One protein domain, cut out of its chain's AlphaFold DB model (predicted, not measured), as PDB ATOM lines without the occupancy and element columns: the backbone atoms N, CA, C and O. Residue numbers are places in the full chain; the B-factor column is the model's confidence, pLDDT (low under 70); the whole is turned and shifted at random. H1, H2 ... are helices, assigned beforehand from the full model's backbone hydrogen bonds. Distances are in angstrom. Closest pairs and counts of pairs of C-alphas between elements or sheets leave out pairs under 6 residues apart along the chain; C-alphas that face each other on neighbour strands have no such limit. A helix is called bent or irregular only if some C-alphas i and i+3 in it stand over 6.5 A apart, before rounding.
ATOM      1  N   ASP A 251     -33.732   4.940  19.514       66.06
ATOM      2  CA  ASP A 251     -33.356   5.309  20.872       66.06
ATOM      3  C   ASP A 251     -32.137   4.514  21.353       66.06
ATOM      4  O   ASP A 251     -32.117   3.280  21.324       66.06
ATOM      5  N   CYS A 252     -31.126   5.245  21.829       76.19
ATOM      6  CA  CYS A 252     -29.996   4.673  22.547       76.19
ATOM      7  C   CYS A 252     -30.471   4.107  23.898       76.19
ATOM      8  O   CYS A 252     -31.056   4.853  24.692       76.19
ATOM      9  N   PRO A 253     -30.211   2.822  24.206       77.38
ATOM     10  CA  PRO A 253     -30.470   2.269  25.531       77.38
ATOM     11  C   PRO A 253     -29.741   3.078  26.612       77.38
ATOM     12  O   PRO A 253     -28.561   3.407  26.465       77.38
ATOM     13  N   SER A 254     -30.425   3.406  27.711       72.50
ATOM     14  CA  SER A 254     -29.867   4.270  28.765       72.50
ATOM     15  C   SER A 254     -28.591   3.702  29.401       72.50
ATOM     16  O   SER A 254     -27.752   4.463  29.872       72.50
ATOM     17  N   ASP A 255     -28.415   2.380  29.376       74.69
ATOM     18  CA  ASP A 255     -27.241   1.646  29.862       74.69
ATOM     19  C   ASP A 255     -26.060   1.628  28.876       74.69
ATOM     20  O   ASP A 255     -24.956   1.241  29.255       74.69
ATOM     21  N   LYS A 256     -26.264   2.073  27.629       76.06
ATOM     22  CA  LYS A 256     -25.256   2.052  26.559       76.06
ATOM     23  C   LYS A 256     -24.836   3.432  26.061       76.06
ATOM     24  O   LYS A 256     -24.150   3.527  25.045       76.06
ATOM     25  N   THR A 257     -25.178   4.506  26.766       82.50
ATOM     26  CA  THR A 257     -24.753   5.858  26.365       82.50
ATOM     27  C   THR A 257     -23.226   5.947  26.307       82.50
ATOM     28  O   THR A 257     -22.545   5.683  27.297       82.50
ATOM     29  N   VAL A 258     -22.680   6.317  25.146       83.19
ATOM     30  CA  VAL A 258     -21.232   6.482  24.981       83.19
ATOM     31  C   VAL A 258     -20.835   7.815  25.609       83.19
ATOM     32  O   VAL A 258     -21.237   8.867  25.122       83.19
ATOM     33  N   THR A 259     -20.066   7.777  26.694       85.44
ATOM     34  CA  THR A 259     -19.425   8.950  27.310       85.44
ATOM     35  C   THR A 259     -17.953   9.040  26.898       85.44
ATOM     36  O   THR A 259     -17.429   8.140  26.241       85.44
ATOM     37  N   ASP A 260     -17.261  10.110  27.297       84.38
ATOM     38  CA  ASP A 260     -15.813  10.248  27.096       84.38
ATOM     39  C   ASP A 260     -15.013   9.044  27.628       84.38
ATOM     40  O   ASP A 260     -14.118   8.555  26.940       84.38
ATOM     41  N   ASP A 261     -15.364   8.529  28.810       77.81
ATOM     42  CA  ASP A 261     -14.682   7.378  29.421       77.81
ATOM     43  C   ASP A 261     -14.932   6.081  28.641       77.81
ATOM     44  O   ASP A 261     -14.039   5.244  28.497       77.81
ATOM     45  N   VAL A 262     -16.140   5.922  28.093       82.12
ATOM     46  CA  VAL A 262     -16.507   4.760  27.272       82.12
ATOM     47  C   VAL A 262     -15.794   4.801  25.920       82.12
ATOM     48  O   VAL A 262     -15.326   3.766  25.454       82.12
ATOM     49  N   ALA A 263     -15.651   5.980  25.311       79.94
ATOM     50  CA  ALA A 263     -14.926   6.153  24.050       79.94
ATOM     51  C   ALA A 263     -13.419   5.850  24.170       79.94
ATOM     52  O   ALA A 263     -12.771   5.542  23.173       79.94
ATOM     53  N   MET A 264     -12.867   5.914  25.386       75.75
ATOM     54  CA  MET A 264     -11.477   5.558  25.699       75.75
ATOM     55  C   MET A 264     -11.293   4.091  26.111       75.75
ATOM     56  O   MET A 264     -10.173   3.664  26.407       75.75
ATOM     57  N   ASN A 265     -12.370   3.305  26.144       76.69
ATOM     58  CA  ASN A 265     -12.320   1.901  26.514       76.69
ATOM     59  C   ASN A 265     -11.930   1.032  25.308       76.69
ATOM     60  O   ASN A 265     -12.701   0.869  24.367       76.69
ATOM     61  N   GLU A 266     -10.764   0.392  25.369       74.50
ATOM     62  CA  GLU A 266     -10.239  -0.455  24.284       74.50
ATOM     63  C   GLU A 266     -11.092  -1.712  24.017       74.50
ATOM     64  O   GLU A 266     -10.967  -2.335  22.964       74.50
ATOM     65  N   LEU A 267     -12.004  -2.070  24.932       71.31
ATOM     66  CA  LEU A 267     -12.974  -3.159  24.750       71.31
ATOM     67  C   LEU A 267     -14.244  -2.728  23.996       71.31
ATOM     68  O   LEU A 267     -15.121  -3.559  23.747       71.31
ATOM     69  N   MET A 268     -14.356  -1.456  23.602       79.00
ATOM     70  CA  MET A 268     -15.501  -0.911  22.867       79.00
ATOM     71  C   MET A 268     -15.902  -1.730  21.622       79.00
ATOM     72  O   MET A 268     -17.103  -1.968  21.474       79.00
ATOM     73  N   PRO A 269     -14.981  -2.255  20.782       78.19
ATOM     74  CA  PRO A 269     -15.348  -3.086  19.627       78.19
ATOM     75  C   PRO A 269     -16.123  -4.365  19.975       78.19
ATOM     76  O   PRO A 269     -16.850  -4.886  19.134       78.19
ATOM     77  N   ILE A 270     -15.979  -4.876  21.201       70.56
ATOM     78  CA  ILE A 270     -16.653  -6.094  21.675       70.56
ATOM     79  C   ILE A 270     -17.955  -5.744  22.412       70.56
ATOM     80  O   ILE A 270     -18.923  -6.499  22.360       70.56
ATOM     81  N   LEU A 271     -17.987  -4.599  23.102       71.69
ATOM     82  CA  LEU A 271     -19.120  -4.168  23.928       71.69
ATOM     83  C   LEU A 271     -20.242  -3.491  23.125       71.69
ATOM     84  O   LEU A 271     -21.395  -3.500  23.561       71.69
ATOM     85  N   TYR A 272     -19.918  -2.919  21.962       77.06
ATOM     86  CA  TYR A 272     -20.851  -2.156  21.137       77.06
ATOM     87  C   TYR A 272     -21.026  -2.777  19.753       77.06
ATOM     88  O   TYR A 272     -20.101  -2.804  18.945       77.06
ATOM     89  N   SER A 273     -22.243  -3.229  19.447       77.75
ATOM     90  CA  SER A 273     -22.606  -3.659  18.092       77.75
ATOM     91  C   SER A 273     -22.698  -2.462  17.126       77.75
ATOM     92  O   SER A 273     -22.829  -1.321  17.580       77.75
ATOM     93  N   PRO A 274     -22.689  -2.674  15.793       80.38
ATOM     94  CA  PRO A 274     -22.911  -1.596  14.825       80.38
ATOM     95  C   PRO A 274     -24.193  -0.789  15.100       80.38
ATOM     96  O   PRO A 274     -24.212   0.429  14.951       80.38
ATOM     97  N   GLN A 275     -25.259  -1.455  15.551       77.75
ATOM     98  CA  GLN A 275     -26.535  -0.822  15.887       77.75
ATOM     99  C   GLN A 275     -26.431   0.022  17.161       77.75
ATOM    100  O   GLN A 275     -26.961   1.131  17.195       77.75
ATOM    101  N   ASP A 276     -25.717  -0.473  18.179       80.81
ATOM    102  CA  ASP A 276     -25.467   0.291  19.404       80.81
ATOM    103  C   ASP A 276     -24.638   1.547  19.095       80.81
ATOM    104  O   ASP A 276     -24.961   2.627  19.578       80.81
ATOM    105  N   LEU A 277     -23.605   1.437  18.251       84.94
ATOM    106  CA  LEU A 277     -22.805   2.589  17.815       84.94
ATOM    107  C   LEU A 277     -23.654   3.593  17.028       84.94
ATOM    108  O   LEU A 277     -23.575   4.791  17.286       84.94
ATOM    109  N   GLN A 278     -24.510   3.128  16.117       84.44
ATOM    110  CA  GLN A 278     -25.368   4.012  15.322       84.44
ATOM    111  C   GLN A 278     -26.366   4.786  16.197       84.44
ATOM    112  O   GLN A 278     -26.649   5.953  15.914       84.44
ATOM    113  N   ALA A 279     -26.893   4.155  17.250       82.69
ATOM    114  CA  ALA A 279     -27.861   4.768  18.155       82.69
ATOM    115  C   ALA A 279     -27.204   5.642  19.241       82.69
ATOM    116  O   ALA A 279     -27.732   6.700  19.571       82.69
ATOM    117  N   CYS A 280     -26.059   5.222  19.792       85.50
ATOM    118  CA  CYS A 280     -25.487   5.799  21.015       85.50
ATOM    119  C   CYS A 280     -24.231   6.654  20.815       85.50
ATOM    120  O   CYS A 280     -23.892   7.436  21.707       85.50
ATOM    121  N   LEU A 281     -23.519   6.522  19.691       88.00
ATOM    122  CA  LEU A 281     -22.341   7.342  19.412       88.00
ATOM    123  C   LEU A 281     -22.765   8.682  18.805       88.00
ATOM    124  O   LEU A 281     -23.403   8.743  17.750       88.00
ATOM    125  N   THR A 282     -22.371   9.773  19.459       87.62
ATOM    126  CA  THR A 282     -22.613  11.133  18.967       87.62
ATOM    127  C   THR A 282     -21.429  11.642  18.146       87.62
ATOM    128  O   THR A 282     -20.274  11.309  18.421       87.62
ATOM    129  N   ALA A 283     -21.708  12.507  17.167       84.69
ATOM    130  CA  ALA A 283     -20.685  13.126  16.323       84.69
ATOM    131  C   ALA A 283     -19.621  13.893  17.130       84.69
ATOM    132  O   ALA A 283     -18.440  13.836  16.801       84.69
ATOM    133  N   ALA A 284     -20.021  14.556  18.222       85.44
ATOM    134  CA  ALA A 284     -19.111  15.325  19.071       85.44
ATOM    135  C   ALA A 284     -18.066  14.441  19.778       85.44
ATOM    136  O   ALA A 284     -16.888  14.796  19.834       85.44
ATOM    137  N   ILE A 285     -18.484  13.282  20.297       86.81
ATOM    138  CA  ILE A 285     -17.583  12.328  20.963       86.81
ATOM    139  C   ILE A 285     -16.685  11.647  19.932       86.81
ATOM    140  O   ILE A 285     -15.484  11.505  20.165       86.81
ATOM    141  N   LEU A 286     -17.253  11.279  18.778       88.44
ATOM    142  CA  LEU A 286     -16.495  10.708  17.673       88.44
ATOM    143  C   LEU A 286     -15.400  11.664  17.193       88.44
ATOM    144  O   LEU A 286     -14.260  11.240  17.074       88.44
ATOM    145  N   GLU A 287     -15.702  12.944  16.965       86.19
ATOM    146  CA  GLU A 287     -14.704  13.928  16.525       86.19
ATOM    147  C   GLU A 287     -13.590  14.110  17.559       86.19
ATOM    148  O   GLU A 287     -12.409  14.102  17.210       86.19
ATOM    149  N   LYS A 288     -13.962  14.253  18.835       86.56
ATOM    150  CA  LYS A 288     -13.012  14.491  19.927       86.56
ATOM    151  C   LYS A 288     -12.007  13.348  20.080       86.56
ATOM    152  O   LYS A 288     -10.835  13.601  20.349       86.56
ATOM    153  N   HIS A 289     -12.464  12.111  19.890       86.06
ATOM    154  CA  HIS A 289     -11.683  10.901  20.158       86.06
ATOM    155  C   HIS A 289     -11.340  10.100  18.901       86.06
ATOM    156  O   HIS A 289     -10.851   8.975  19.016       86.06
ATOM    157  N   LEU A 290     -11.541  10.675  17.709       87.25
ATOM    158  CA  LEU A 290     -11.385   9.993  16.421       87.25
ATOM    159  C   LEU A 290     -10.033   9.289  16.320       87.25
ATOM    160  O   LEU A 290      -9.991   8.086  16.094       87.25
ATOM    161  N   ALA A 291      -8.950  10.022  16.594       82.69
ATOM    162  CA  ALA A 291      -7.578   9.524  16.522       82.69
ATOM    163  C   ALA A 291      -7.313   8.302  17.420       82.69
ATOM    164  O   ALA A 291      -6.423   7.517  17.116       82.69
ATOM    165  N   ARG A 292      -8.069   8.129  18.515       81.00
ATOM    166  CA  ARG A 292      -7.988   6.944  19.381       81.00
ATOM    167  C   ARG A 292      -8.907   5.836  18.870       81.00
ATOM    168  O   ARG A 292      -8.458   4.706  18.725       81.00
ATOM    169  N   LEU A 293     -10.160   6.157  18.550       82.50
ATOM    170  CA  LEU A 293     -11.166   5.187  18.106       82.50
ATOM    171  C   LEU A 293     -10.735   4.440  16.839       82.50
ATOM    172  O   LEU A 293     -10.882   3.226  16.762       82.50
ATOM    173  N   ILE A 294     -10.123   5.133  15.878       80.81
ATOM    174  CA  ILE A 294      -9.628   4.528  14.629       80.81
ATOM    175  C   ILE A 294      -8.440   3.570  14.821       80.81
ATOM    176  O   ILE A 294      -8.056   2.890  13.871       80.81
ATOM    177  N   THR A 295      -7.854   3.502  16.022       78.19
ATOM    178  CA  THR A 295      -6.804   2.521  16.363       78.19
ATOM    179  C   THR A 295      -7.363   1.218  16.922       78.19
ATOM    180  O   THR A 295      -6.641   0.225  17.011       78.19
ATOM    181  N   TYR A 296      -8.641   1.202  17.305       78.38
ATOM    182  CA  TYR A 296      -9.281   0.007  17.831       78.38
ATOM    183  C   TYR A 296      -9.613  -0.982  16.708       78.38
ATOM    184  O   TYR A 296      -9.914  -0.567  15.586       78.38
ATOM    185  N   PRO A 297      -9.599  -2.296  16.997       75.62
ATOM    186  CA  PRO A 297      -9.891  -3.340  16.017       75.62
ATOM    187  C   PRO A 297     -11.405  -3.470  15.769       75.62
ATOM    188  O   PRO A 297     -12.015  -4.492  16.078       75.62
ATOM    189  N   PHE A 298     -12.024  -2.411  15.249       78.75
ATOM    190  CA  PHE A 298     -13.415  -2.422  14.804       78.75
ATOM    191  C   PHE A 298     -13.585  -3.289  13.549       78.75
ATOM    192  O   PHE A 298     -12.693  -3.372  12.706       78.75
ATOM    193  N   THR A 299     -14.747  -3.925  13.412       75.19
ATOM    194  CA  THR A 299     -15.134  -4.617  12.176       75.19
ATOM    195  C   THR A 299     -15.456  -3.611  11.068       75.19
ATOM    196  O   THR A 299     -15.804  -2.464  11.351       75.19
ATOM    197  N   ASP A 300     -15.423  -4.043   9.804       74.19
ATOM    198  CA  ASP A 300     -15.792  -3.189   8.660       74.19
ATOM    199  C   ASP A 300     -17.202  -2.584   8.815       74.19
ATOM    200  O   ASP A 300     -17.444  -1.427   8.473       74.19
ATOM    201  N   GLU A 301     -18.131  -3.341   9.411       73.62
ATOM    202  CA  GLU A 301     -19.488  -2.884   9.721       73.62
ATOM    203  C   GLU A 301     -19.487  -1.752  10.760       73.62
ATOM    204  O   GLU A 301     -20.171  -0.745  10.580       73.62
ATOM    205  N   GLN A 302     -18.693  -1.873  11.827       80.62
ATOM    206  CA  GLN A 302     -18.551  -0.828  12.846       80.62
ATOM    207  C   GLN A 302     -17.842   0.411  12.278       80.62
ATOM    208  O   GLN A 302     -18.293   1.532  12.505       80.62
ATOM    209  N   LEU A 303     -16.787   0.231  11.476       80.94
ATOM    210  CA  LEU A 303     -16.099   1.327  10.786       80.94
ATOM    211  C   LEU A 303     -17.038   2.079   9.832       80.94
ATOM    212  O   LEU A 303     -16.991   3.308   9.772       80.94
ATOM    213  N   SER A 304     -17.949   1.378   9.150       79.88
ATOM    214  CA  SER A 304     -18.962   2.015   8.298       79.88
ATOM    215  C   SER A 304     -19.911   2.921   9.091       79.88
ATOM    216  O   SER A 304     -20.244   4.015   8.639       79.88
ATOM    217  N   VAL A 305     -20.290   2.514  10.307       87.00
ATOM    218  CA  VAL A 305     -21.120   3.321  11.213       87.00
ATOM    219  C   VAL A 305     -20.376   4.581  11.651       87.00
ATOM    220  O   VAL A 305     -20.939   5.673  11.598       87.00
ATOM    221  N   LEU A 306     -19.094   4.457  12.014       87.44
ATOM    222  CA  LEU A 306     -18.250   5.607  12.350       87.44
ATOM    223  C   LEU A 306     -18.121   6.572  11.161       87.44
ATOM    224  O   LEU A 306     -18.282   7.779  11.339       87.44
ATOM    225  N   LYS A 307     -17.899   6.055   9.945       87.44
ATOM    226  CA  LYS A 307     -17.855   6.878   8.728       87.44
ATOM    227  C   LYS A 307     -19.178   7.613   8.499       87.44
ATOM    228  O   LYS A 307     -19.165   8.821   8.294       87.44
ATOM    229  N   ASN A 308     -20.312   6.918   8.588       85.94
ATOM    230  CA  ASN A 308     -21.631   7.520   8.383       85.94
ATOM    231  C   ASN A 308     -21.910   8.637   9.396       85.94
ATOM    232  O   ASN A 308     -22.385   9.702   9.017       85.94
ATOM    233  N   LYS A 309     -21.551   8.440  10.671       86.81
ATOM    234  CA  LYS A 309     -21.654   9.485  11.702       86.81
ATOM    235  C   LYS A 309     -20.787  10.704  11.394       86.81
ATOM    236  O   LYS A 309     -21.186  11.828  11.690       86.81
ATOM    237  N   LEU A 310     -19.616  10.492  10.798       88.56
ATOM    238  CA  LEU A 310     -18.737  11.571  10.360       88.56
ATOM    239  C   LEU A 310     -19.307  12.305   9.134       88.56
ATOM    240  O   LEU A 310     -19.241  13.529   9.077       88.56
ATOM    241  N   ASP A 311     -19.919  11.583   8.192       86.06
ATOM    242  CA  ASP A 311     -20.605  12.154   7.024       86.06
ATOM    243  C   ASP A 311     -21.849  12.967   7.420       86.06
ATOM    244  O   ASP A 311     -22.086  14.038   6.864       86.06
ATOM    245  N   GLU A 312     -22.619  12.490   8.405       84.56
ATOM    246  CA  GLU A 312     -23.753  13.214   9.000       84.56
ATOM    247  C   GLU A 312     -23.298  14.523   9.662       84.56
ATOM    248  O   GLU A 312     -23.977  15.545   9.552       84.56
ATOM    249  N   ALA A 313     -22.142  14.505  10.334       85.50
ATOM    250  CA  ALA A 313     -21.564  15.686  10.969       85.50
ATOM    251  C   ALA A 313     -21.001  16.695   9.954       85.50
ATOM    252  O   ALA A 313     -21.012  17.900  10.206       85.50
ATOM    253  N   TYR A 314     -20.516  16.202   8.810       85.25
ATOM    254  CA  TYR A 314     -19.781  16.972   7.808       85.25
ATOM    255  C   TYR A 314     -20.312  16.738   6.384       85.25
ATOM    256  O   TYR A 314     -19.591  16.213   5.526       85.25
TER     257      TYR A 314
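What this domain is: This is residues 251 to 314 of the 524 residues of the protein "Mesothelin" of Crocodylus porosus (UniProt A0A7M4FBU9). A helical hairpin of H4 and H5 makes one part of a small, rounded body; H3 packs on H5, and the short helix H1 packs on H4. H3 and H4 lie on opposite sides of the body's middle, H1 lies across that middle from H5, and the short H2 sits near the end where H5 begins. The printed part has 64 residues with five named helices, H1 to H5 in that order along the chain, and no named strand; the class is all helix. The whole is compact, with a radius of gyration of the C-alphas of 10.4 A and spans of 28 by 24 by 21 A.

Where its parts are: The longest helix is H5, residues 300 to 313, which measures 19.9 A from C-alpha 300 at (-15.792, -3.189, 8.660) to C-alpha 313 at (-21.564, 15.686, 10.969). H4, residues 283 to 293, measures 12.5 A and is irregular: C-alphas 288 and 291 are 8.1 A apart, against about 5 A in a regular helix. H3, residues 274 to 280, measures 10.0 A. H2 is residues 268 to 271, 5.0 A long. H1 is residues 260 to 263, 5.2 A long, and begins with C-alpha 260 at (-15.813, 10.248, 27.096).

How they stand to each other: H5 and H4 touch and form a helical hairpin, opposite ways at a steep tilt of 43 degrees; their closest C-alphas, of Lys 309 and Ala 283, are 6.0 A apart. H5 also touches H3, the closest C-alphas being those of Gln 302 and Pro 274, 4.8 A apart. These two run the same way at a shallow tilt of 34 degrees, only just short of steep. H3 and H4 are apart. H4 touches H1, with the C-alphas of Ile 285 and Asp 260 closest at 6.7 A. H2 touches no helix; it is close but not clearly touching to H5, where the closest C-alphas, of Pro 269 and Gln 302, are 7.8 A apart, and likewise to H1, where those of Met 268 and Val 262 are 7.3 A apart. In H3 and H5 every O i to N i+4 pair is within hydrogen-bond range, in H4 5 of 7 are, and H1 and H2 are too short for such a pair.

The domain as a whole: The two C-alphas farthest apart, those of Asp 255 and Tyr 314, are 27.9 A from each other. The printed part, residues 251 to 314, has no cut. The links H1 to H2, H2 to H3 and H3 to H4 are tight, and the link H4 to H5, of 6 residues, is short. The mean pLDDT of the printed part is 81.0, and residue 251 is the one printed residue under 70.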